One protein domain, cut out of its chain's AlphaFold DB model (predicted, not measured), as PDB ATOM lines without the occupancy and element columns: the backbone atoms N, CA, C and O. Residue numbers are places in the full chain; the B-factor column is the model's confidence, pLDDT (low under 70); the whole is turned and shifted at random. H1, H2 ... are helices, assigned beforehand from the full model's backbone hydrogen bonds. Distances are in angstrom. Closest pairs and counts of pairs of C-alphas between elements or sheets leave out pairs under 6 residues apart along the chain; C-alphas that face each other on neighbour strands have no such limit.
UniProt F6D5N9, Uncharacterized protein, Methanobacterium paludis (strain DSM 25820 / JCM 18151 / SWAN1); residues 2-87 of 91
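Overview. This is residues 2 to 87 of the 91 residues of an uncharacterized protein of Methanobacterium paludis (strain DSM 25820 / JCM 18151 / SWAN1) (UniProt F6D5N9). A compact ball of helices is built round H2: H1 runs beside it, H4 crosses it, and H3 and H5 pack on its last residues. The printed part has 86 residues with five named helices, H1 to H5 in order along the chain, and no named strand; the helices hold 63 of the 86 residues, and the class is all helix. The radius of gyration of the C-alphas is 11.8 A, the spans 30 by 28 by 20 A.

Arrangement. H1, residues 2 to 18, touches H2, residues 27 to 38, with residues 10 to 17 alone, a hairpin at 34 degrees, only just shallow; closest C-alphas: Ile 14 and Ile 27, 6.2 A. H3, residues 41 to 49, touches H2's residues 34 to 38, closest at Gly 43 to Leu 37, C-alphas 4.3 A apart. H4, residues 56 to 71, touches H2 about perpendicular, 78 degrees, closest C-alphas Ile 63 and Ala 33, 5.5 A. H5, residues 77 to 85, touches H2's residues 35 to 37, closest C-alphas Thr 81 and Val 36, 4.9 A. In all five helices every O i to N i+4 pair is within hydrogen-bond range.

Along the chain. H1 begins at C-alpha 2 (1.037, -34.194, 26.071) and measures 24.5 A; H4 measures 22.3 A. H5 ends at C-alpha 85 (12.650, -34.937, 11.357).

Size, cuts and confidence. The printed part has no cut and no long link. Residues 2 to 3 and 73 to 75 have pLDDT under 70.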
ATOM      1  N   LEU A   2       0.102 -33.371  26.870       64.81
ATOM      2  CA  LEU A   2       1.037 -34.194  26.071       64.81
ATOM      3  C   LEU A   2       1.442 -35.556  26.677       64.81
ATOM      4  O   LEU A   2       1.378 -36.585  26.013       64.81
ATOM      5  N   LYS A   3       1.821 -35.596  27.965       66.62
ATOM      6  CA  LYS A   3       2.256 -36.846  28.622       66.62
ATOM      7  C   LYS A   3       1.177 -37.939  28.676       66.62
ATOM      8  O   LYS A   3       1.520 -39.117  28.715       66.62
ATOM      9  N   ASN A   4      -0.108 -37.576  28.705       78.12
ATOM     10  CA  ASN A   4      -1.200 -38.556  28.732       78.12
ATOM     11  C   ASN A   4      -1.502 -39.099  27.332       78.12
ATOM     12  O   ASN A   4      -1.774 -40.291  27.197       78.12
ATOM     13  N   GLU A   5      -1.402 -38.253  26.309       78.75
ATOM     14  CA  GLU A   5      -1.660 -38.621  24.914       78.75
ATOM     15  C   GLU A   5      -0.557 -39.537  24.379       78.75
ATOM     16  O   GLU A   5      -0.856 -40.622  23.886       78.75
ATOM     17  N   LEU A   6       0.716 -39.210  24.631       80.06
ATOM     18  CA  LEU A   6       1.848 -40.089  24.303       80.06
ATOM     19  C   LEU A   6       1.770 -41.438  25.037       80.06
ATOM     20  O   LEU A   6       2.100 -42.488  24.484       80.06
ATOM     21  N   LYS A   7       1.277 -41.452  26.282       84.31
ATOM     22  CA  LYS A   7       1.052 -42.701  27.025       84.31
ATOM     23  C   LYS A   7      -0.043 -43.553  26.381       84.31
ATOM     24  O   LYS A   7       0.082 -44.778  26.374       84.31
ATOM     25  N   GLN A   8      -1.107 -42.934  25.874       86.31
ATOM     26  CA  GLN A   8      -2.168 -43.646  25.167       86.31
ATOM     27  C   GLN A   8      -1.687 -44.152  23.804       86.31
ATOM     28  O   GLN A   8      -1.930 -45.314  23.483       86.31
ATOM     29  N   LEU A   9      -0.925 -43.347  23.065       87.94
ATOM     30  CA  LEU A   9      -0.277 -43.763  21.823       87.94
ATOM     31  C   LEU A   9       0.611 -44.993  22.045       87.94
ATOM     32  O   LEU A   9       0.450 -45.995  21.356       87.94
ATOM     33  N   ASN A  10       1.473 -44.976  23.065       87.38
ATOM     34  CA  ASN A  10       2.321 -46.123  23.395       87.38
ATOM     35  C   ASN A  10       1.505 -47.390  23.682       87.38
ATOM     36  O   ASN A  10       1.883 -48.478  23.251       87.38
ATOM     37  N   LYS A  11       0.363 -47.276  24.376       89.25
ATOM     38  CA  LYS A  11      -0.538 -48.421  24.586       89.25
ATOM     39  C   LYS A  11      -1.108 -48.938  23.267       89.25
ATOM     40  O   LYS A  11      -1.104 -50.148  23.057       89.25
ATOM     41  N   ASN A  12      -1.566 -48.043  22.394       88.38
ATOM     42  CA  ASN A  12      -2.118 -48.407  21.091       88.38
ATOM     43  C   ASN A  12      -1.056 -49.113  20.235       88.38
ATOM     44  O   ASN A  12      -1.308 -50.202  19.728       88.38
ATOM     45  N   LEU A  13       0.160 -48.569  20.163       88.44
ATOM     46  CA  LEU A  13       1.275 -49.173  19.431       88.44
ATOM     47  C   LEU A  13       1.653 -50.552  19.990       88.44
ATOM     48  O   LEU A  13       1.857 -51.487  19.221       88.44
ATOM     49  N   ILE A  14       1.680 -50.725  21.317       89.69
ATOM     50  CA  ILE A  14       1.913 -52.037  21.947       89.69
ATOM     51  C   ILE A  14       0.853 -53.057  21.516       89.69
ATOM     52  O   ILE A  14       1.196 -54.210  21.248       89.69
ATOM     53  N   LEU A  15      -0.420 -52.657  21.457       90.44
ATOM     54  CA  LEU A  15      -1.495 -53.535  20.995       90.44
ATOM     55  C   LEU A  15      -1.287 -53.927  19.529       90.44
ATOM     56  O   LEU A  15      -1.295 -55.116  19.231       90.44
ATOM     57  N   LYS A  16      -0.986 -52.971  18.643       86.75
ATOM     58  CA  LYS A  16      -0.725 -53.257  17.220       86.75
ATOM     59  C   LYS A  16       0.484 -54.188  17.028       86.75
ATOM     60  O   LYS A  16       0.418 -55.101  16.207       86.75
ATOM     61  N   VAL A  17       1.551 -54.033  17.823       86.56
ATOM     62  CA  VAL A  17       2.704 -54.960  17.810       86.56
ATOM     63  C   VAL A  17       2.266 -56.371  18.209       86.56
ATOM     64  O   VAL A  17       2.624 -57.336  17.540       86.56
ATOM     65  N   ARG A  18       1.460 -56.510  19.268       86.88
ATOM     66  CA  ARG A  18       0.933 -57.813  19.723       86.88
ATOM     67  C   ARG A  18      -0.025 -58.454  18.721       86.88
ATOM     68  O   ARG A  18      -0.070 -59.674  18.634       86.88
ATOM     69  N   GLU A  19      -0.757 -57.644  17.968       89.00
ATOM     70  CA  GLU A  19      -1.612 -58.079  16.859       89.00
ATOM     71  C   GLU A  19      -0.810 -58.469  15.603       89.00
ATOM     72  O   GLU A  19      -1.402 -58.912  14.622       89.00
ATOM     73  N   GLY A  20       0.518 -58.294  15.599       83.50
ATOM     74  CA  GLY A  20       1.373 -58.581  14.444       83.50
ATOM     75  C   GLY A  20       1.274 -57.548  13.318       83.50
ATOM     76  O   GLY A  20       1.774 -57.787  12.222       83.50
ATOM     77  N   LYS A  21       0.661 -56.384  13.569       82.50
ATOM     78  CA  LYS A  21       0.459 -55.321  12.566       82.50
ATOM     79  C   LYS A  21       1.694 -54.455  12.327       82.50
ATOM     80  O   LYS A  21       1.728 -53.689  11.374       82.50
ATOM     81  N   CYS A  22       2.717 -54.587  13.167       79.12
ATOM     82  CA  CYS A  22       3.955 -53.812  13.074       79.12
ATOM     83  C   CYS A  22       5.105 -54.583  12.407       79.12
ATOM     84  O   CYS A  22       6.259 -54.213  12.592       79.12
ATOM     85  N   GLY A  23       4.817 -55.671  11.684       80.62
ATOM     86  CA  GLY A  23       5.849 -56.532  11.108       80.62
ATOM     87  C   GLY A  23       6.690 -57.249  12.174       80.62
ATOM     88  O   GLY A  23       6.246 -57.467  13.301       80.62
ATOM     89  N   ASN A  24       7.922 -57.630  11.820       84.31
ATOM     90  CA  ASN A  24       8.854 -58.300  12.733       84.31
ATOM     91  C   ASN A  24       9.592 -57.284  13.622       84.31
ATOM     92  O   ASN A  24      10.809 -57.117  13.505       84.31
ATOM     93  N   ILE A  25       8.851 -56.569  14.470       87.81
ATOM     94  CA  ILE A  25       9.367 -55.555  15.398       87.81
ATOM     95  C   ILE A  25       8.984 -55.922  16.825       87.81
ATOM     96  O   ILE A  25       7.834 -56.244  17.121       87.81
ATOM     97  N   THR A  26       9.947 -55.845  17.739       89.50
ATOM     98  CA  THR A  26       9.687 -56.012  19.170       89.50
ATOM     99  C   THR A  26       9.104 -54.735  19.776       89.50
ATOM    100  O   THR A  26       9.380 -53.623  19.328       89.50
ATOM    101  N   ILE A  27       8.351 -54.864  20.875       89.81
ATOM    102  CA  ILE A  27       7.846 -53.701  21.630       89.81
ATOM    103  C   ILE A  27       8.993 -52.749  22.012       89.81
ATOM    104  O   ILE A  27       8.830 -51.534  21.964       89.81
ATOM    105  N   TYR A  28      10.159 -53.292  22.365       90.31
ATOM    106  CA  TYR A  28      11.328 -52.499  22.736       90.31
ATOM    107  C   TYR A  28      11.857 -51.645  21.575       90.31
ATOM    108  O   TYR A  28      12.138 -50.462  21.758       90.31
ATOM    109  N   GLU A  29      11.967 -52.224  20.382       91.12
ATOM    110  CA  GLU A  29      12.394 -51.505  19.178       91.12
ATOM    111  C   GLU A  29      11.385 -50.433  18.772       91.12
ATOM    112  O   GLU A  29      11.782 -49.310  18.474       91.12
ATOM    113  N   MET A  30      10.088 -50.744  18.853       91.50
ATOM    114  CA  MET A  30       9.024 -49.767  18.622       91.50
ATOM    115  C   MET A  30       9.141 -48.577  19.585       91.50
ATOM    116  O   MET A  30       9.141 -47.434  19.139       91.50
ATOM    117  N   LEU A  31       9.319 -48.811  20.891       91.06
ATOM    118  CA  LEU A  31       9.435 -47.724  21.875       91.06
ATOM    119  C   LEU A  31      10.690 -46.863  21.655       91.06
ATOM    120  O   LEU A  31      10.657 -45.648  21.869       91.06
ATOM    121  N   LYS A  32      11.794 -47.464  21.197       90.50
ATOM    122  CA  LYS A  32      12.984 -46.708  20.781       90.50
ATOM    123  C   LYS A  32      12.712 -45.836  19.560       90.50
ATOM    124  O   LYS A  32      13.106 -44.675  19.566       90.50
ATOM    125  N   ALA A  33      12.022 -46.361  18.552       91.00
ATOM    126  CA  ALA A  33      11.643 -45.585  17.376       91.00
ATOM    127  C   ALA A  33      10.689 -44.432  17.725       91.00
ATOM    128  O   ALA A  33      10.856 -43.326  17.222       91.00
ATOM    129  N   VAL A  34       9.760 -44.634  18.662       91.62
ATOM    130  CA  VAL A  34       8.937 -43.538  19.200       91.62
ATOM    131  C   VAL A  34       9.808 -42.485  19.886       91.62
ATOM    132  O   VAL A  34       9.581 -41.300  19.688       91.62
ATOM    133  N   THR A  35      10.840 -42.891  20.632       90.75
ATOM    134  CA  THR A  35      11.769 -41.951  21.291       90.75
ATOM    135  C   THR A  35      12.529 -41.088  20.279       90.75
ATOM    136  O   THR A  35      12.757 -39.913  20.540       90.75
ATOM    137  N   VAL A  36      12.889 -41.636  19.113       90.81
ATOM    138  CA  VAL A  36      13.498 -40.866  18.011       90.81
ATOM    139  C   VAL A  36      12.590 -39.705  17.585       90.81
ATOM    140  O   VAL A  36      13.073 -38.597  17.372       90.81
ATOM    141  N   LEU A  37      11.277 -39.931  17.518       91.06
ATOM    142  CA  LEU A  37      10.297 -38.902  17.156       91.06
ATOM    143  C   LEU A  37       9.961 -37.970  18.340       91.06
ATOM    144  O   LEU A  37       9.869 -36.761  18.167       91.06
ATOM    145  N   ASP A  38       9.862 -38.488  19.565       90.19
ATOM    146  CA  ASP A  38       9.506 -37.726  20.779       90.19
ATOM    147  C   ASP A  38      10.620 -36.774  21.278       90.19
ATOM    148  O   ASP A  38      10.427 -35.993  22.208       90.19
ATOM    149  N   ASN A  39      11.803 -36.791  20.660       87.62
ATOM    150  CA  ASN A  39      12.937 -35.950  21.065       87.62
ATOM    151  C   ASN A  39      12.760 -34.449  20.777       87.62
ATOM    152  O   ASN A  39      13.586 -33.640  21.199       87.62
ATOM    153  N   ASN A  40      11.731 -34.052  20.029       85.69
ATOM    154  CA  ASN A  40      11.485 -32.657  19.670       85.69
ATOM    155  C   ASN A  40       9.995 -32.407  19.386       85.69
ATOM    156  O   ASN A  40       9.208 -33.338  19.222       85.69
ATOM    157  N   LYS A  41       9.626 -31.128  19.263       87.38
ATOM    158  CA  LYS A  41       8.234 -30.720  19.060       87.38
ATOM    159  C   LYS A  41       7.619 -31.231  17.748       87.38
ATOM    160  O   LYS A  41       6.502 -31.722  17.779       87.38
ATOM    161  N   GLY A  42       8.330 -31.154  16.623       87.12
ATOM    162  CA  GLY A  42       7.795 -31.589  15.326       87.12
ATOM    163  C   GLY A  42       7.488 -33.088  15.284       87.12
ATOM    164  O   GLY A  42       6.449 -33.498  14.774       87.12
ATOM    165  N   GLY A  43       8.344 -33.911  15.892       89.62
ATOM    166  CA  GLY A  43       8.083 -35.343  16.016       89.62
ATOM    167  C   GLY A  43       6.991 -35.681  17.036       89.62
ATOM    168  O   GLY A  43       6.204 -36.591  16.786       89.62
ATOM    169  N   GLN A  44       6.858 -34.917  18.126       88.81
ATOM    170  CA  GLN A  44       5.705 -35.023  19.031       88.81
ATOM    171  C   GLN A  44       4.390 -34.704  18.319       88.81
ATOM    172  O   GLN A  44       3.436 -35.472  18.431       88.81
ATOM    173  N   ASP A  45       4.350 -33.610  17.561       89.00
ATOM    174  CA  ASP A  45       3.168 -33.200  16.803       89.00
ATOM    175  C   ASP A  45       2.810 -34.267  15.751       89.00
ATOM    176  O   ASP A  45       1.647 -34.652  15.638       89.00
ATOM    177  N   TYR A  46       3.810 -34.845  15.069       89.75
ATOM    178  CA  TYR A  46       3.613 -35.963  14.140       89.75
ATOM    179  C   TYR A  46       3.028 -37.207  14.827       89.75
ATOM    180  O   TYR A  46       2.033 -37.759  14.357       89.75
ATOM    181  N   LEU A  47       3.604 -37.631  15.959       90.75
ATOM    182  CA  LEU A  47       3.122 -38.774  16.744       90.75
ATOM    183  C   LEU A  47       1.657 -38.601  17.166       90.75
ATOM    184  O   LEU A  47       0.894 -39.567  17.149       90.75
ATOM    185  N   LEU A  48       1.270 -37.387  17.560       87.56
ATOM    186  CA  LEU A  48      -0.087 -37.070  18.002       87.56
ATOM    187  C   LEU A  48      -1.071 -36.974  16.831       87.56
ATOM    188  O   LEU A  48      -2.171 -37.514  16.931       87.56
ATOM    189  N   ASP A  49      -0.684 -36.362  15.713       87.31
ATOM    190  CA  ASP A  49      -1.530 -36.283  14.514       87.31
ATOM    191  C   ASP A  49      -1.791 -37.673  13.907       87.31
ATOM    192  O   ASP A  49      -2.893 -37.958  13.443       87.31
ATOM    193  N   HIS A  50      -0.812 -38.580  13.992       87.62
ATOM    194  CA  HIS A  50      -0.892 -39.921  13.404       87.62
ATOM    195  C   HIS A  50      -1.294 -41.014  14.410       87.62
ATOM    196  O   HIS A  50      -1.182 -42.206  14.123       87.62
ATOM    197  N   CYS A  51      -1.784 -40.634  15.599       80.81
ATOM    198  CA  CYS A  51      -2.282 -41.588  16.596       80.81
ATOM    199  C   CYS A  51      -3.723 -42.072  16.339       80.81
ATOM    200  O   CYS A  51      -4.220 -42.929  17.079       80.81
ATOM    201  N   THR A  52      -4.391 -41.532  15.316       79.12
ATOM    202  CA  THR A  52      -5.739 -41.920  14.881       79.12
ATOM    203  C   THR A  52      -5.689 -43.167  13.999       79.12
ATOM    204  O   THR A  52      -4.689 -43.418  13.334       79.12
ATOM    205  N   ASP A  53      -6.765 -43.959  13.963       74.12
ATOM    206  CA  ASP A  53      -6.787 -45.196  13.166       74.12
ATOM    207  C   ASP A  53      -6.564 -44.949  11.660       74.12
ATOM    208  O   ASP A  53      -5.966 -45.794  11.003       74.12
ATOM    209  N   GLU A  54      -6.973 -43.792  11.127       83.62
ATOM    210  CA  GLU A  54      -6.822 -43.441   9.703       83.62
ATOM    211  C   GLU A  54      -5.361 -43.228   9.284       83.62
ATOM    212  O   GLU A  54      -4.978 -43.578   8.171       83.62
ATOM    213  N   LYS A  55      -4.542 -42.665  10.181       85.81
ATOM    214  CA  LYS A  55      -3.129 -42.337   9.932       85.81
ATOM    215  C   LYS A  55      -2.156 -43.305  10.611       85.81
ATOM    216  O   LYS A  55      -0.942 -43.205  10.428       85.81
ATOM    217  N   MET A  56      -2.675 -44.260  11.383       86.19
ATOM    218  CA  MET A  56      -1.872 -45.207  12.153       86.19
ATOM    219  C   MET A  56      -0.933 -46.020  11.257       86.19
ATOM    220  O   MET A  56       0.207 -46.259  11.638       86.19
ATOM    221  N   ASP A  57      -1.374 -46.427  10.066       87.81
ATOM    222  CA  ASP A  57      -0.543 -47.224   9.156       87.81
ATOM    223  C   ASP A  57       0.681 -46.442   8.648       87.81
ATOM    224  O   ASP A  57       1.767 -47.009   8.503       87.81
ATOM    225  N   GLU A  58       0.551 -45.126   8.452       89.75
ATOM    226  CA  GLU A  58       1.671 -44.247   8.093       89.75
ATOM    227  C   GLU A  58       2.669 -44.123   9.246       89.75
ATOM    228  O   GLU A  58       3.879 -44.274   9.042       89.75
ATOM    229  N   LEU A  59       2.167 -43.951  10.472       90.88
ATOM    230  CA  LEU A  59       2.999 -43.951  11.671       90.88
ATOM    231  C   LEU A  59       3.728 -45.289  11.847       90.88
ATOM    232  O   LEU A  59       4.929 -45.315  12.124       90.88
ATOM    233  N   LEU A  60       3.029 -46.408  11.659       89.94
ATOM    234  CA  LEU A  60       3.623 -47.739  11.740       89.94
ATOM    235  C   LEU A  60       4.712 -47.929  10.688       89.94
ATOM    236  O   LEU A  60       5.755 -48.505  11.003       89.94
ATOM    237  N   LYS A  61       4.518 -47.424   9.469       91.19
ATOM    238  CA  LYS A  61       5.548 -47.440   8.426       91.19
ATOM    239  C   LYS A  61       6.782 -46.639   8.845       91.19
ATOM    240  O   LYS A  61       7.886 -47.170   8.771       91.19
ATOM    241  N   MET A  62       6.607 -45.421   9.362       91.69
ATOM    242  CA  MET A  62       7.730 -44.605   9.839       91.69
ATOM    243  C   MET A  62       8.484 -45.283  10.993       91.69
ATOM    244  O   MET A  62       9.712 -45.335  10.984       91.69
ATOM    245  N   ILE A  63       7.765 -45.871  11.954       92.25
ATOM    246  CA  ILE A  63       8.355 -46.661  13.045       92.25
ATOM    247  C   ILE A  63       9.159 -47.842  12.488       92.25
ATOM    248  O   ILE A  63      10.268 -48.101  12.958       92.25
ATOM    249  N   ASN A  64       8.630 -48.549  11.486       91.19
ATOM    250  CA  ASN A  64       9.328 -49.665  10.852       91.19
ATOM    251  C   ASN A  64      10.627 -49.223  10.174       91.19
ATOM    252  O   ASN A  64      11.657 -49.877  10.348       91.19
ATOM    253  N   ASP A  65      10.600 -48.106   9.451       91.88
ATOM    254  CA  ASP A  65      11.780 -47.563   8.779       91.88
ATOM    255  C   ASP A  65      12.869 -47.172   9.796       91.88
ATOM    256  O   ASP A  65      14.031 -47.554   9.633       91.88
ATOM    257  N   ILE A  66      12.491 -46.519  10.905       92.06
ATOM    258  CA  ILE A  66      13.422 -46.187  12.000       92.06
ATOM    259  C   ILE A  66      14.037 -47.460  12.595       92.06
ATOM    260  O   ILE A  66      15.249 -47.519  12.811       92.06
ATOM    261  N   VAL A  67      13.233 -48.496  12.852       91.69
ATOM    262  CA  VAL A  67      13.736 -49.764  13.409       91.69
ATOM    263  C   VAL A  67      14.679 -50.474  12.440       91.69
ATOM    264  O   VAL A  67      15.699 -51.014  12.874       91.69
ATOM    265  N   ASN A  68      14.387 -50.458  11.141       91.38
ATOM    266  CA  ASN A  68      15.269 -51.034  10.128       91.38
ATOM    267  C   ASN A  68      16.619 -50.310  10.080       91.38
ATOM    268  O   ASN A  68      17.659 -50.970  10.075       91.38
ATOM    269  N   ASP A  69      16.623 -48.976  10.144       90.94
ATOM    270  CA  ASP A  69      17.858 -48.187  10.213       90.94
ATOM    271  C   ASP A  69      18.645 -48.446  11.511       90.94
ATOM    272  O   ASP A  69      19.871 -48.583  11.479       90.94
ATOM    273  N   MET A  70      17.954 -48.579  12.654       88.88
ATOM    274  CA  MET A  70      18.580 -48.968  13.926       88.88
ATOM    275  C   MET A  70      19.256 -50.341  13.824       88.88
ATOM    276  O   MET A  70      20.373 -50.514  14.312       88.88
ATOM    277  N   ARG A  71      18.592 -51.323  13.200       88.75
ATOM    278  CA  ARG A  71      19.118 -52.687  13.009       88.75
ATOM    279  C   ARG A  71      20.290 -52.731  12.037       88.75
ATOM    280  O   ARG A  71      21.221 -53.499  12.260       88.75
ATOM    281  N   ALA A  72      20.259 -51.906  10.992       86.69
ATOM    282  CA  ALA A  72      21.350 -51.772  10.030       86.69
ATOM    283  C   ALA A  72      22.630 -51.173  10.650       86.69
ATOM    284  O   ALA A  72      23.679 -51.178  10.010       86.69
ATOM    285  N   GLY A  73      22.568 -50.693  11.899       69.88
ATOM    286  CA  GLY A  73      23.740 -50.346  12.699       69.88
ATOM    287  C   GLY A  73      24.385 -49.008  12.343       69.88
ATOM    288  O   GLY A  73      25.524 -48.778  12.744       69.88
ATOM    289  N   GLN A  74      23.699 -48.129  11.605       61.59
ATOM    290  CA  GLN A  74      24.325 -46.916  11.067       61.59
ATOM    291  C   GLN A  74      24.040 -45.612  11.812       61.59
ATOM    292  O   GLN A  74      24.711 -44.630  11.513       61.59
ATOM    293  N   MET A  75      23.103 -45.538  12.762       63.50
ATOM    294  CA  MET A  75      22.753 -44.246  13.374       63.50
ATOM    295  C   MET A  75      22.317 -44.404  14.836       63.50
ATOM    296  O   MET A  75      21.507 -45.270  15.170       63.50
ATOM    297  N   ASN A  76      22.872 -43.571  15.722       80.00
ATOM    298  CA  ASN A  76      22.417 -43.453  17.110       80.00
ATOM    299  C   ASN A  76      21.079 -42.673  17.169       80.00
ATOM    300  O   ASN A  76      20.606 -42.158  16.158       80.00
ATOM    301  N   ILE A  77      20.434 -42.595  18.342       82.50
ATOM    302  CA  ILE A  77      19.137 -41.898  18.487       82.50
ATOM    303  C   ILE A  77      19.196 -40.439  17.980       82.50
ATOM    304  O   ILE A  77      18.295 -40.067  17.227       82.50
ATOM    305  N   PRO A  78      20.208 -39.619  18.331       85.44
ATOM    306  CA  PRO A  78      20.370 -38.278  17.762       85.44
ATOM    307  C   PRO A  78      20.415 -38.235  16.228       85.44
ATOM    308  O   PRO A  78      19.677 -37.457  15.624       85.44
ATOM    309  N   ASP A  79      21.214 -39.094  15.596       87.06
ATOM    310  CA  ASP A  79      21.367 -39.128  14.135       87.06
ATOM    311  C   ASP A  79      20.055 -39.529  13.443       87.06
ATOM    312  O   ASP A  79      19.631 -38.911  12.464       87.06
ATOM    313  N   LEU A  80      19.357 -40.526  13.999       89.38
ATOM    314  CA  LEU A  80      18.026 -40.925  13.535       89.38
ATOM    315  C   LEU A  80      17.003 -39.807  13.733       89.38
ATOM    316  O   LEU A  80      16.146 -39.608  12.878       89.38
ATOM    317  N   THR A  81      17.100 -39.061  14.836       87.88
ATOM    318  CA  THR A  81      16.190 -37.946  15.126       87.88
ATOM    319  C   THR A  81      16.330 -36.878  14.049       87.88
ATOM    320  O   THR A  81      15.328 -36.485  13.461       87.88
ATOM    321  N   ALA A  82      17.561 -36.470  13.726       88.25
ATOM    322  CA  ALA A  82      17.819 -35.512  12.654       88.25
ATOM    323  C   ALA A  82      17.304 -36.020  11.295       88.25
ATOM    324  O   ALA A  82      16.542 -35.327  10.627       88.25
ATOM    325  N   LYS A  83      17.632 -37.267  10.925       90.06
ATOM    326  CA  LYS A  83      17.205 -37.874   9.652       90.06
ATOM    327  C   LYS A  83      15.686 -37.914   9.485       90.06
ATOM    328  O   LYS A  83      15.190 -37.651   8.393       90.06
ATOM    329  N   TYR A  84      14.953 -38.336  10.514       88.81
ATOM    330  CA  TYR A  84      13.508 -38.537  10.397       88.81
ATOM    331  C   TYR A  84      12.715 -37.254  10.587       88.81
ATOM    332  O   TYR A  84      11.646 -37.145  10.000       88.81
ATOM    333  N   LEU A  85      13.255 -36.262  11.296       84.94
ATOM    334  CA  LEU A  85      12.650 -34.937  11.357       84.94
ATOM    335  C   LEU A  85      12.521 -34.281   9.988       84.94
ATOM    336  O   LEU A  85      11.449 -33.787   9.655       84.94
ATOM    337  N   ASP A  86      13.572 -34.348   9.176       83.69
ATOM    338  CA  ASP A  86      13.564 -33.793   7.818       83.69
ATOM    339  C   ASP A  86      12.585 -34.525   6.882       83.69
ATOM    340  O   ASP A  86      12.256 -34.038   5.801       83.69
ATOM    341  N   ARG A  87      12.122 -35.716   7.282       83.06
ATOM    342  CA  ARG A  87      11.173 -36.553   6.534       83.06
ATOM    343  C   ARG A  87       9.738 -36.422   7.029       83.06
ATOM    344  O   ARG A  87       8.846 -36.954   6.369       83.06
TER     345      ARG A  87